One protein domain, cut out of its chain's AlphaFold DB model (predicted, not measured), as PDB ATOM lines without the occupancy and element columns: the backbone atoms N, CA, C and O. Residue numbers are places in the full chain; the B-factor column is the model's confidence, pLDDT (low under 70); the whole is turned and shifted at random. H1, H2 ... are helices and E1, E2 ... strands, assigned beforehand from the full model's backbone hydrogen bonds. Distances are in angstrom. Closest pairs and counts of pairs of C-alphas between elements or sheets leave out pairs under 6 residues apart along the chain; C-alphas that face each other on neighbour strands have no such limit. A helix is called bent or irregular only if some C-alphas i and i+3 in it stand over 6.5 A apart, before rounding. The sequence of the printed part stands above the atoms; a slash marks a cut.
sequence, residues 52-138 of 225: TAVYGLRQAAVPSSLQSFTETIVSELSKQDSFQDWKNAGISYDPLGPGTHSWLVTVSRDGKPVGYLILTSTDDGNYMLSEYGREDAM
ATOM      1  N   THR A  52     -54.490   9.415  -8.122       54.59
ATOM      2  CA  THR A  52     -55.160  10.677  -7.751       54.59
ATOM      3  C   THR A  52     -56.635  10.675  -8.149       54.59
ATOM      4  O   THR A  52     -57.462  11.286  -7.476       54.59
ATOM      5  N   ALA A  53     -56.982   9.967  -9.228       51.00
ATOM      6  CA  ALA A  53     -58.352   9.899  -9.726       51.00
ATOM      7  C   ALA A  53     -59.258   8.962  -8.906       51.00
ATOM      8  O   ALA A  53     -60.475   9.146  -8.916       51.00
ATOM      9  N   VAL A  54     -58.698   7.958  -8.220       53.44
ATOM     10  CA  VAL A  54     -59.492   6.835  -7.691       53.44
ATOM     11  C   VAL A  54     -59.612   6.810  -6.165       53.44
ATOM     12  O   VAL A  54     -60.671   6.430  -5.676       53.44
ATOM     13  N   TYR A  55     -58.606   7.231  -5.396       62.72
ATOM     14  CA  TYR A  55     -58.660   7.145  -3.923       62.72
ATOM     15  C   TYR A  55     -58.222   8.419  -3.208       62.72
ATOM     16  O   TYR A  55     -57.773   8.374  -2.068       62.72
ATOM     17  N   GLY A  56     -58.412   9.569  -3.872       52.94
ATOM     18  CA  GLY A  56     -58.464  10.875  -3.214       52.94
ATOM     19  C   GLY A  56     -57.333  11.081  -2.214       52.94
ATOM     20  O   GLY A  56     -57.582  11.463  -1.071       52.94
ATOM     21  N   LEU A  57     -56.101  10.778  -2.622       54.38
ATOM     22  CA  LEU A  57     -54.935  11.063  -1.809       54.38
ATOM     23  C   LEU A  57     -54.905  12.573  -1.586       54.38
ATOM     24  O   LEU A  57     -54.546  13.342  -2.480       54.38
ATOM     25  N   ARG A  58     -55.281  13.022  -0.384       54.50
ATOM     26  CA  ARG A  58     -54.737  14.283   0.114       54.50
ATOM     27  C   ARG A  58     -53.230  14.101   0.029       54.50
ATOM     28  O   ARG A  58     -52.715  13.191   0.672       54.50
ATOM     29  N   GLN A  59     -52.566  14.917  -0.787       60.12
ATOM     30  CA  GLN A  59     -51.110  15.009  -0.797       60.12
ATOM     31  C   GLN A  59     -50.677  15.361   0.623       60.12
ATOM     32  O   GLN A  59     -50.710  16.517   1.042       60.12
ATOM     33  N   ALA A  60     -50.384  14.331   1.408       67.81
ATOM     34  CA  ALA A  60     -49.762  14.488   2.697       67.81
ATOM     35  C   ALA A  60     -48.333  14.942   2.422       67.81
ATOM     36  O   ALA A  60     -47.664  14.398   1.541       67.81
ATOM     37  N   ALA A  61     -47.877  15.954   3.153       85.19
ATOM     38  CA  ALA A  61     -46.472  16.312   3.111       85.19
ATOM     39  C   ALA A  61     -45.661  15.086   3.549       85.19
ATOM     40  O   ALA A  61     -45.892  14.545   4.631       85.19
ATOM     41  N   VAL A  62     -44.755  14.631   2.687       91.00
ATOM     42  CA  VAL A  62     -43.879  13.495   2.975       91.00
ATOM     43  C   VAL A  62     -42.818  13.968   3.973       91.00
ATOM     44  O   VAL A  62     -42.059  14.881   3.631       91.00
ATOM     45  N   PRO A  63     -42.728  13.392   5.184       92.62
ATOM     46  CA  PRO A  63     -41.735  13.811   6.171       92.62
ATOM     47  C   PRO A  63     -40.307  13.644   5.642       92.62
ATOM     48  O   PRO A  63     -39.990  12.636   5.012       92.62
ATOM     49  N   SER A  64     -39.417  14.599   5.915       94.75
ATOM     50  CA  SER A  64     -38.011  14.499   5.491       94.75
ATOM     51  C   SER A  64     -37.293  13.309   6.135       94.75
ATOM     52  O   SER A  64     -36.502  12.645   5.474       94.75
ATOM     53  N   SER A  65     -37.625  12.976   7.386       95.25
ATOM     54  CA  SER A  65     -37.113  11.781   8.073       95.25
ATOM     55  C   SER A  65     -37.492  10.484   7.352       95.25
ATOM     56  O   SER A  65     -36.662   9.582   7.247       95.25
ATOM     57  N   LEU A  66     -38.705  10.405   6.795       96.06
ATOM     58  CA  LEU A  66     -39.136   9.276   5.971       96.06
ATOM     59  C   LEU A  66     -38.319   9.195   4.679       96.06
ATOM     60  O   LEU A  66     -37.911   8.104   4.289       96.06
ATOM     61  N   GLN A  67     -38.069  10.334   4.027       97.44
ATOM     62  CA  GLN A  67     -37.280  10.391   2.792       97.44
ATOM     63  C   GLN A  67     -35.851   9.892   3.033       97.44
ATOM     64  O   GLN A  67     -35.420   8.951   2.373       97.44
ATOM     65  N   SER A  68     -35.163  10.408   4.056       97.75
ATOM     66  CA  SER A  68     -33.803   9.968   4.403       97.75
ATOM     67  C   SER A  68     -33.735   8.494   4.814       97.75
ATOM     68  O   SER A  68     -32.799   7.778   4.444       97.75
ATOM     69  N   PHE A  69     -34.738   8.001   5.551       98.19
ATOM     70  CA  PHE A  69     -34.832   6.577   5.871       98.19
ATOM     71  C   PHE A  69     -35.024   5.732   4.603       98.19
ATOM     72  O   PHE A  69     -34.335   4.732   4.416       98.19
ATOM     73  N   THR A  70     -35.894   6.174   3.691       98.44
ATOM     74  CA  THR A  70     -36.134   5.513   2.400       98.44
ATOM     75  C   THR A  70     -34.860   5.417   1.571       98.44
ATOM     76  O   THR A  70     -34.530   4.338   1.091       98.44
ATOM     77  N   GLU A  71     -34.117   6.515   1.429       97.94
ATOM     78  CA  GLU A  71     -32.852   6.552   0.684       97.94
ATOM     79  C   GLU A  71     -31.832   5.560   1.248       97.94
ATOM     80  O   GLU A  71     -31.179   4.842   0.489       97.94
ATOM     81  N   THR A  72     -31.743   5.464   2.578       98.25
ATOM     82  CA  THR A  72     -30.872   4.498   3.259       98.25
ATOM     83  C   THR A  72     -31.264   3.065   2.902       98.25
ATOM     84  O   THR A  72     -30.418   2.282   2.475       98.25
ATOM     85  N   ILE A  73     -32.551   2.726   3.014       98.56
ATOM     86  CA  ILE A  73     -33.056   1.381   2.710       98.56
ATOM     87  C   ILE A  73     -32.867   1.028   1.231       98.56
ATOM     88  O   ILE A  73     -32.377  -0.056   0.922       98.56
ATOM     89  N   VAL A  74     -33.202   1.937   0.311       98.38
ATOM     90  CA  VAL A  74     -33.032   1.729  -1.136       98.38
ATOM     91  C   VAL A  74     -31.558   1.531  -1.486       98.38
ATOM     92  O   VAL A  74     -31.228   0.620  -2.242       98.38
ATOM     93  N   SER A  75     -30.662   2.335  -0.904       98.00
ATOM     94  CA  SER A  75     -29.214   2.194  -1.085       98.00
ATOM     95  C   SER A  75     -28.719   0.818  -0.633       98.00
ATOM     96  O   SER A  75     -28.020   0.143  -1.389       98.00
ATOM     97  N   GLU A  76     -29.126   0.356   0.553       98.19
ATOM     98  CA  GLU A  76     -28.735  -0.960   1.070       98.19
ATOM     99  C   GLU A  76     -29.299  -2.118   0.236       98.19
ATOM    100  O   GLU A  76     -28.552  -3.027  -0.129       98.19
ATOM    101  N   LEU A  77     -30.585  -2.076  -0.125       98.19
ATOM    102  CA  LEU A  77     -31.217  -3.122  -0.936       98.19
ATOM    103  C   LEU A  77     -30.619  -3.193  -2.344       98.19
ATOM    104  O   LEU A  77     -30.405  -4.290  -2.854       98.19
ATOM    105  N   SER A  78     -30.253  -2.053  -2.937       97.94
ATOM    106  CA  SER A  78     -29.668  -1.999  -4.285       97.94
ATOM    107  C   SER A  78     -28.308  -2.697  -4.426       97.94
ATOM    108  O   SER A  78     -27.830  -2.902  -5.540       97.94
ATOM    109  N   LYS A  79     -27.673  -3.083  -3.312       97.81
ATOM    110  CA  LYS A  79     -26.441  -3.888  -3.316       97.81
ATOM    111  C   LYS A  79     -26.704  -5.367  -3.617       97.81
ATOM    112  O   LYS A  79     -25.755  -6.102  -3.869       97.81
ATOM    113  N   GLN A  80     -27.958  -5.810  -3.553       97.25
ATOM    114  CA  GLN A  80     -28.361  -7.183  -3.842       97.25
ATOM    115  C   GLN A  80     -28.703  -7.343  -5.325       97.25
ATOM    116  O   GLN A  80     -29.364  -6.482  -5.903       97.25
ATOM    117  N   ASP A  81     -28.337  -8.482  -5.915       94.56
ATOM    118  CA  ASP A  81     -28.543  -8.761  -7.345       94.56
ATOM    119  C   ASP A  81     -30.000  -8.586  -7.794       94.56
ATOM    120  O   ASP A  81     -30.264  -7.989  -8.834       94.56
ATOM    121  N   SER A  82     -30.957  -9.015  -6.968       94.25
ATOM    122  CA  SER A  82     -32.393  -8.919  -7.265       94.25
ATOM    123  C   SER A  82     -32.949  -7.489  -7.300       94.25
ATOM    124  O   SER A  82     -34.075  -7.307  -7.759       94.25
ATOM    125  N   PHE A  83     -32.197  -6.497  -6.811       97.12
ATOM    126  CA  PHE A  83     -32.646  -5.111  -6.640       97.12
ATOM    127  C   PHE A  83     -31.646  -4.078  -7.188       97.12
ATOM    128  O   PHE A  83     -31.773  -2.891  -6.893       97.12
ATOM    129  N   GLN A  84     -30.661  -4.481  -8.001       96.62
ATOM    130  CA  GLN A  84     -29.639  -3.561  -8.527       96.62
ATOM    131  C   GLN A  84     -30.238  -2.353  -9.272       96.62
ATOM    132  O   GLN A  84     -29.733  -1.234  -9.148       96.62
ATOM    133  N   ASP A  85     -31.363  -2.547  -9.968       95.00
ATOM    134  CA  ASP A  85     -32.062  -1.497 -10.725       95.00
ATOM    135  C   ASP A  85     -32.636  -0.372  -9.848       95.00
ATOM    136  O   ASP A  85     -32.967   0.710 -10.348       95.00
ATOM    137  N   TRP A  86     -32.711  -0.590  -8.532       97.50
ATOM    138  CA  TRP A  86     -33.145   0.410  -7.560       97.50
ATOM    139  C   TRP A  86     -32.093   1.500  -7.337       97.50
ATOM    140  O   TRP A  86     -32.410   2.587  -6.850       97.50
ATOM    141  N   LYS A  87     -30.833   1.257  -7.718       95.81
ATOM    142  CA  LYS A  87     -29.756   2.241  -7.589       95.81
ATOM    143  C   LYS A  87     -30.087   3.499  -8.389       95.81
ATOM    144  O   LYS A  87     -30.249   3.444  -9.603       95.81
ATOM    145  N   ASN A  88     -30.138   4.656  -7.732       93.75
ATOM    146  CA  ASN A  88     -30.534   5.940  -8.330       93.75
ATOM    147  C   ASN A  88     -31.968   5.963  -8.894       93.75
ATOM    148  O   ASN A  88     -32.255   6.789  -9.759       93.75
ATOM    149  N   ALA A  89     -32.841   5.024  -8.521       96.44
ATOM    150  CA  ALA A  89     -34.226   4.997  -8.982       96.44
ATOM    151  C   ALA A  89     -35.018   6.213  -8.478       96.44
ATOM    152  O   ALA A  89     -34.697   6.810  -7.452       96.44
ATOM    153  N   GLY A  90     -36.058   6.583  -9.221       97.31
ATOM    154  CA  GLY A  90     -37.044   7.556  -8.768       97.31
ATOM    155  C   GLY A  90     -37.901   6.970  -7.650       97.31
ATOM    156  O   GLY A  90     -38.156   5.767  -7.627       97.31
ATOM    157  N   ILE A  91     -38.359   7.827  -6.740       96.75
ATOM    158  CA  ILE A  91     -39.133   7.433  -5.565       96.75
ATOM    159  C   ILE A  91     -40.416   8.264  -5.493       96.75
ATOM    160  O   ILE A  91     -40.379   9.485  -5.648       96.75
ATOM    161  N   SER A  92     -41.549   7.612  -5.233       94.50
ATOM    162  CA  SER A  92     -42.819   8.272  -4.914       94.50
ATOM    163  C   SER A  92     -43.450   7.687  -3.656       94.50
ATOM    164  O   SER A  92     -43.177   6.545  -3.296       94.50
ATOM    165  N   TYR A  93     -44.301   8.474  -2.999       93.00
ATOM    166  CA  TYR A  93     -44.856   8.163  -1.684       93.00
ATOM    167  C   TYR A  93     -46.374   8.285  -1.687       93.00
ATOM    168  O   TYR A  93     -46.907   9.351  -2.001       93.00
ATOM    169  N   ASP A  94     -47.048   7.232  -1.241       90.62
ATOM    170  CA  ASP A  94     -48.492   7.197  -1.057       90.62
ATOM    171  C   ASP A  94     -48.825   6.807   0.397       90.62
ATOM    172  O   ASP A  94     -48.399   5.750   0.869       90.62
ATOM    173  N   PRO A  95     -49.573   7.627   1.155       91.38
ATOM    174  CA  PRO A  95     -49.959   7.292   2.522       91.38
ATOM    175  C   PRO A  95     -50.957   6.122   2.571       91.38
ATOM    176  O   PRO A  95     -51.946   6.091   1.838       91.38
ATOM    177  N   LEU A  96     -50.746   5.195   3.507       90.44
ATOM    178  CA  LEU A  96     -51.561   3.989   3.717       90.44
ATOM    179  C   LEU A  96     -52.485   4.118   4.935       90.44
ATOM    180  O   LEU A  96     -52.544   3.248   5.807       90.44
ATOM    181  N   GLY A  97     -53.226   5.223   4.993       83.25
ATOM    182  CA  GLY A  97     -54.255   5.473   5.997       83.25
ATOM    183  C   GLY A  97     -54.203   6.877   6.613       83.25
ATOM    184  O   GLY A  97     -53.333   7.689   6.297       83.25
ATOM    185  N   PRO A  98     -55.162   7.198   7.498       72.38
ATOM    186  CA  PRO A  98     -55.227   8.452   8.221       72.38
ATOM    187  C   PRO A  98     -54.046   8.554   9.182       72.38
ATOM    188  O   PRO A  98     -53.637   7.567   9.789       72.38
ATOM    189  N   GLY A  99     -53.510   9.764   9.328       68.25
ATOM    190  CA  GLY A  99     -52.394  10.017  10.238       68.25
ATOM    191  C   GLY A  99     -51.049   9.453   9.775       68.25
ATOM    192  O   GLY A  99     -50.139   9.381  10.593       68.25
ATOM    193  N   THR A 100     -50.915   9.044   8.503       67.81
ATOM    194  CA  THR A 100     -49.625   8.748   7.839       67.81
ATOM    195  C   THR A 100     -48.701   7.786   8.598       67.81
ATOM    196  O   THR A 100     -47.481   7.933   8.545       67.81
ATOM    197  N   HIS A 101     -49.271   6.811   9.315       85.56
ATOM    198  CA  HIS A 101     -48.487   5.820  10.058       85.56
ATOM    199  C   HIS A 101     -47.779   4.824   9.140       85.56
ATOM    200  O   HIS A 101     -46.732   4.314   9.498       85.56
ATOM    201  N   SER A 102     -48.310   4.567   7.947       92.25
ATOM    202  CA  SER A 102     -47.639   3.731   6.955       92.25
ATOM    203  C   SER A 102     -47.643   4.405   5.593       92.25
ATOM    204  O   SER A 102     -48.546   5.186   5.276       92.25
ATOM    205  N   TRP A 103     -46.634   4.085   4.792       94.38
ATOM    206  CA  TRP A 103     -46.415   4.632   3.460       94.38
ATOM    207  C   TRP A 103     -46.071   3.516   2.489       94.38
ATOM    208  O   TRP A 103     -45.207   2.690   2.780       94.38
ATOM    209  N   LEU A 104     -46.719   3.529   1.329       95.38
ATOM    210  CA  LEU A 104     -46.254   2.820   0.152       95.38
ATOM    211  C   LEU A 104     -45.233   3.716  -0.531       95.38
ATOM    212  O   LEU A 104     -45.542   4.832  -0.948       95.38
ATOM    213  N   VAL A 105     -44.016   3.215  -0.641       96.56
ATOM    214  CA  VAL A 105     -42.972   3.830  -1.442       96.56
ATOM    215  C   VAL A 105     -42.876   3.048  -2.736       96.56
ATOM    216  O   VAL A 105     -42.616   1.848  -2.702       96.56
ATOM    217  N   THR A 106     -43.058   3.710  -3.872       96.56
ATOM    218  CA  THR A 106     -42.833   3.085  -5.179       96.56
ATOM    219  C   THR A 106     -41.446   3.455  -5.678       96.56
ATOM    220  O   THR A 106     -41.109   4.637  -5.766       96.56
ATOM    221  N   VAL A 107     -40.655   2.444  -6.029       97.56
ATOM    222  CA  VAL A 107     -39.331   2.594  -6.637       97.56
ATOM    223  C   VAL A 107     -39.494   2.462  -8.145       97.56
ATOM    224  O   VAL A 107     -40.072   1.489  -8.621       97.56
ATOM    225  N   SER A 108     -39.026   3.447  -8.910       96.62
ATOM    226  CA  SER A 108     -39.261   3.524 -10.354       96.62
ATOM    227  C   SER A 108     -37.990   3.767 -11.166       96.62
ATOM    228  O   SER A 108     -37.171   4.624 -10.838       96.62
ATOM    229  N   ARG A 109     -37.870   3.082 -12.299       95.19
ATOM    230  CA  ARG A 109     -36.837   3.291 -13.322       95.19
ATOM    231  C   ARG A 109     -37.531   3.719 -14.608       95.19
ATOM    232  O   ARG A 109     -38.496   3.087 -15.021       95.19
ATOM    233  N   ASP A 110     -37.086   4.819 -15.212       92.31
ATOM    234  CA  ASP A 110     -37.622   5.315 -16.490       92.31
ATOM    235  C   ASP A 110     -39.158   5.463 -16.499       92.31
ATOM    236  O   ASP A 110     -39.846   5.141 -17.467       92.31
ATOM    237  N   GLY A 111     -39.708   5.921 -15.367       87.06
ATOM    238  CA  GLY A 111     -41.147   6.113 -15.172       87.06
ATOM    239  C   GLY A 111     -41.956   4.831 -14.941       87.06
ATOM    240  O   GLY A 111     -43.181   4.906 -14.868       87.06
ATOM    241  N   LYS A 112     -41.309   3.666 -14.815       90.94
ATOM    242  CA  LYS A 112     -41.957   2.377 -14.541       90.94
ATOM    243  C   LYS A 112     -41.606   1.871 -13.141       90.94
ATOM    244  O   LYS A 112     -40.429   1.927 -12.783       90.94
ATOM    245  N   PRO A 113     -42.572   1.339 -12.374       93.50
ATOM    246  CA  PRO A 113     -42.279   0.665 -11.115       93.50
ATOM    247  C   PRO A 113     -41.331  -0.522 -11.328       93.50
ATOM    248  O   PRO A 113     -41.551  -1.336 -12.222       93.50
ATOM    249  N   VAL A 114     -40.298  -0.608 -10.495       96.06
ATOM    250  CA  VAL A 114     -39.340  -1.729 -10.410       96.06
ATOM    251  C   VAL A 114     -39.334  -2.371  -9.018       96.06
ATOM    252  O   VAL A 114     -38.515  -3.236  -8.711       96.06
ATOM    253  N   GLY A 115     -40.214  -1.902  -8.136       96.88
ATOM    254  CA  GLY A 115     -40.343  -2.406  -6.784       96.88
ATOM    255  C   GLY A 115     -41.033  -1.425  -5.854       96.88
ATOM    256  O   GLY A 115     -41.438  -0.327  -6.249       96.88
ATOM    257  N   TYR A 116     -41.170  -1.838  -4.603       97.62
ATOM    258  CA  TYR A 116     -41.837  -1.054  -3.581       97.62
ATOM    259  C   TYR A 116     -41.274  -1.325  -2.186       97.62
ATOM    260  O   TYR A 116     -40.635  -2.349  -1.928       97.62
ATOM    261  N   LEU A 117     -41.568  -0.402  -1.277       98.19
ATOM    262  CA  LEU A 117     -41.403  -0.563   0.161       98.19
ATOM    263  C   LEU A 117     -42.727  -0.242   0.847       98.19
ATOM    264  O   LEU A 117     -43.470   0.634   0.400       98.19
ATOM    265  N   ILE A 118     -42.971  -0.877   1.986       96.69
ATOM    266  CA  ILE A 118     -43.924  -0.392   2.976       96.69
ATOM    267  C   ILE A 118     -43.146   0.008   4.214       96.69
ATOM    268  O   ILE A 118     -42.512  -0.822   4.870       96.69
ATOM    269  N   LEU A 119     -43.191   1.302   4.514       96.56
ATOM    270  CA  LEU A 119     -42.522   1.894   5.663       96.56
ATOM    271  C   LEU A 119     -43.573   2.277   6.695       96.56
ATOM    272  O   LEU A 119     -44.539   2.963   6.359       96.56
ATOM    273  N   THR A 120     -43.384   1.849   7.940       94.44
ATOM    274  CA  THR A 120     -44.330   2.102   9.035       94.44
ATOM    275  C   THR A 120     -43.642   2.872  10.146       94.44
ATOM    276  O   THR A 120     -42.515   2.552  10.516       94.44
ATOM    277  N   SER A 121     -44.305   3.898  10.668       92.75
ATOM    278  CA  SER A 121     -43.837   4.662  11.812       92.75
ATOM    279  C   SER A 121     -43.865   3.805  13.070       92.75
ATOM    280  O   SER A 121     -44.838   3.095  13.325       92.75
ATOM    281  N   THR A 122     -42.820   3.906  13.871       91.81
ATOM    282  CA  THR A 122     -42.742   3.334  15.216       91.81
ATOM    283  C   THR A 122     -43.316   4.300  16.254       91.81
ATOM    284  O   THR A 122     -43.484   5.491  15.985       91.81
ATOM    285  N   ASP A 123     -43.600   3.801  17.461       89.31
ATOM    286  CA  ASP A 123     -44.184   4.598  18.555       89.31
ATOM    287  C   ASP A 123     -43.298   5.778  18.998       89.31
ATOM    288  O   ASP A 123     -43.787   6.770  19.533       89.31
ATOM    289  N   ASP A 124     -41.989   5.690  18.758       90.44
ATOM    290  CA  ASP A 124     -41.001   6.741  19.027       90.44
ATOM    291  C   ASP A 124     -40.869   7.769  17.881       90.44
ATOM    292  O   ASP A 124     -40.045   8.679  17.958       90.44
ATOM    293  N   GLY A 125     -41.679   7.646  16.824       87.06
ATOM    294  CA  GLY A 125     -41.682   8.550  15.672       87.06
ATOM    295  C   GLY A 125     -40.608   8.259  14.618       87.06
ATOM    296  O   GLY A 125     -40.493   9.022  13.655       87.06
ATOM    297  N   ASN A 126     -39.841   7.173  14.769       93.38
ATOM    298  CA  ASN A 126     -38.963   6.652  13.719       93.38
ATOM    299  C   ASN A 126     -39.760   5.842  12.679       93.38
ATOM    300  O   ASN A 126     -40.990   5.836  12.673       93.38
ATOM    301  N   TYR A 127     -39.049   5.165  11.773       95.69
ATOM    302  CA  TYR A 127     -39.633   4.285  10.767       95.69
ATOM    303  C   TYR A 127     -38.976   2.909  10.793       95.69
ATOM    304  O   TYR A 127     -37.784   2.772  11.064       95.69
ATOM    305  N   MET A 128     -39.756   1.893  10.441       95.75
ATOM    306  CA  MET A 128     -39.285   0.544  10.158       95.75
ATOM    307  C   MET A 128     -39.653   0.133   8.733       95.75
ATOM    308  O   MET A 128     -40.679   0.557   8.194       95.75
ATOM    309  N   LEU A 129     -38.835  -0.739   8.146       97.31
ATOM    310  CA  LEU A 129     -39.181  -1.448   6.920       97.31
ATOM    311  C   LEU A 129     -40.120  -2.611   7.264       97.31
ATOM    312  O   LEU A 129     -39.691  -3.580   7.884       97.31
ATOM    313  N   SER A 130     -41.393  -2.509   6.884       95.31
ATOM    314  CA  SER A 130     -42.392  -3.557   7.128       95.31
ATOM    315  C   SER A 130     -42.429  -4.593   6.009       95.31
ATOM    316  O   SER A 130     -42.562  -5.781   6.277       95.31
ATOM    317  N   GLU A 131     -42.306  -4.145   4.762       96.00
ATOM    318  CA  GLU A 131     -42.381  -4.997   3.576       96.00
ATOM    319  C   GLU A 131     -41.548  -4.387   2.449       96.00
ATOM    320  O   GLU A 131     -41.420  -3.165   2.357       96.00
ATOM    321  N   TYR A 132     -40.990  -5.227   1.586       97.19
ATOM    322  CA  TYR A 132     -40.398  -4.809   0.323       97.19
ATOM    323  C   TYR A 132     -40.569  -5.919  -0.700       97.19
ATOM    324  O   TYR A 132     -40.625  -7.101  -0.356       97.19
ATOM    325  N   GLY A 133     -40.622  -5.535  -1.964       96.38
ATOM    326  CA  GLY A 133     -40.792  -6.494  -3.035       96.38
ATOM    327  C   GLY A 133     -40.604  -5.866  -4.398       96.38
ATOM    328  O   GLY A 133     -40.396  -4.660  -4.548       96.38
ATOM    329  N   ARG A 134     -40.660  -6.732  -5.399       95.38
ATOM    330  CA  ARG A 134     -40.613  -6.363  -6.805       95.38
ATOM    331  C   ARG A 134     -41.979  -5.891  -7.297       95.38
ATOM    332  O   ARG A 134     -42.984  -5.960  -6.591       95.38
ATOM    333  N   GLU A 135     -41.985  -5.357  -8.507       91.44
ATOM    334  CA  GLU A 135     -43.146  -4.793  -9.188       91.44
ATOM    335  C   GLU A 135     -44.330  -5.766  -9.318       91.44
ATOM    336  O   GLU A 135     -45.481  -5.338  -9.284       91.44
ATOM    337  N   ASP A 136     -44.066  -7.066  -9.430       90.31
ATOM    338  CA  ASP A 136     -45.062  -8.130  -9.579       90.31
ATOM    339  C   ASP A 136     -45.833  -8.428  -8.286       90.31
ATOM    340  O   ASP A 136     -46.997  -8.825  -8.335       90.31
ATOM    341  N   ALA A 137     -45.210  -8.186  -7.133       90.69
ATOM    342  CA  ALA A 137     -45.817  -8.330  -5.813       90.69
ATOM    343  C   ALA A 137     -46.433  -7.023  -5.276       90.69
ATOM    344  O   ALA A 137     -46.982  -7.011  -4.175       90.69
ATOM    345  N   MET A 138     -46.346  -5.920  -6.029       91.81
ATOM    346  CA  MET A 138     -46.725  -4.590  -5.553       91.81
ATOM    347  C   MET A 138     -48.219  -4.512  -5.172       91.81
ATOM    348  O   MET A 138     -49.092  -4.681  -6.033       91.81
TER     349      MET A 138
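What this domain is: This is residues 52 to 138 of the 225 residues of an uncharacterized protein of Paenibacillus sp. P1XP2 (UniProt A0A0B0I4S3). A strongly twisted sheet of four strands, E1 to E4, has its two helices over one face, the longer H1 and the short H2 beyond its last residues, while the other face has no named helix over it. The strands follow one another as a meander, each the antiparallel neighbour of the one before, and a stretch with no named element, residues 52 to 63, leads into H1. The printed part has 87 residues, with two named helices and then four named strands along the chain; the sheet's order is E1, E2, E3, E4, antiparallel throughout. The class is mixed, helices and strands, in two layers, helices on one face of a sheet. The whole is compact, with a radius of gyration of the C-alphas of 12.7 A and spans of 35 by 34 by 21 A.

Where its parts are: After residues 52 to 63, H1 takes residues 64 to 77, 19.9 A long, from C-alpha 64 at (-38.011, 14.499, 5.491). H2, residues 81 to 86, is irregular: C-alphas 82 and 85 are 8.2 A apart. E1 is residues 90 to 95, 17.2 A; E2 is residues 102 to 109, 23.0 A. E3, residues 112 to 121, measures 26.5 A and bends by 59 degrees at residue 115. E4, residues 127 to 133, 17.6 A, ends with C-alpha 133 at (-40.792, -6.494, -3.035).

How they stand to each other: In the sheet, E1 and E2 form a hairpin, with N 94 and O 104 at 2.8 A, within hydrogen-bond range. E2 and E3 form a hairpin, with N 105 and O 117 at 2.8 A. E3 and E4 form a hairpin, with N 118 and O 131 at 2.8 A. The edge strands E1 and E4 are apart. H1 is on the sheet; its closest C-alphas to E4 are those of Leu 66 and Tyr 127, 6.9 A apart. H2 is on the same face, at a height over the sheet of 8.7 A, over E3 and across the strands at 90 degrees on the local plane; the closest C-alphas of H2 and E3 are those of Trp 86 and Val 114, 7.1 A apart. H1, with residues 74 to 77 alone, touches H2, the closest C-alphas being those of Leu 77 and Phe 83, 6.2 A apart. They form a helical hairpin, opposite ways at a steep tilt of 37 degrees, only just steep. Every O i to N i+4 pair of H1 is within hydrogen-bond range; in H2 0 of 2 are, and 1 of 3 O i to N i+3 pairs.

The domain as a whole: The C-alphas farthest apart, of Gly 56 and Asp 81, are 36.0 A apart. The printed part has no cut and no long link. Its mean pLDDT is 89.8; residues 52 to 60 and 99 to 100 are under 70.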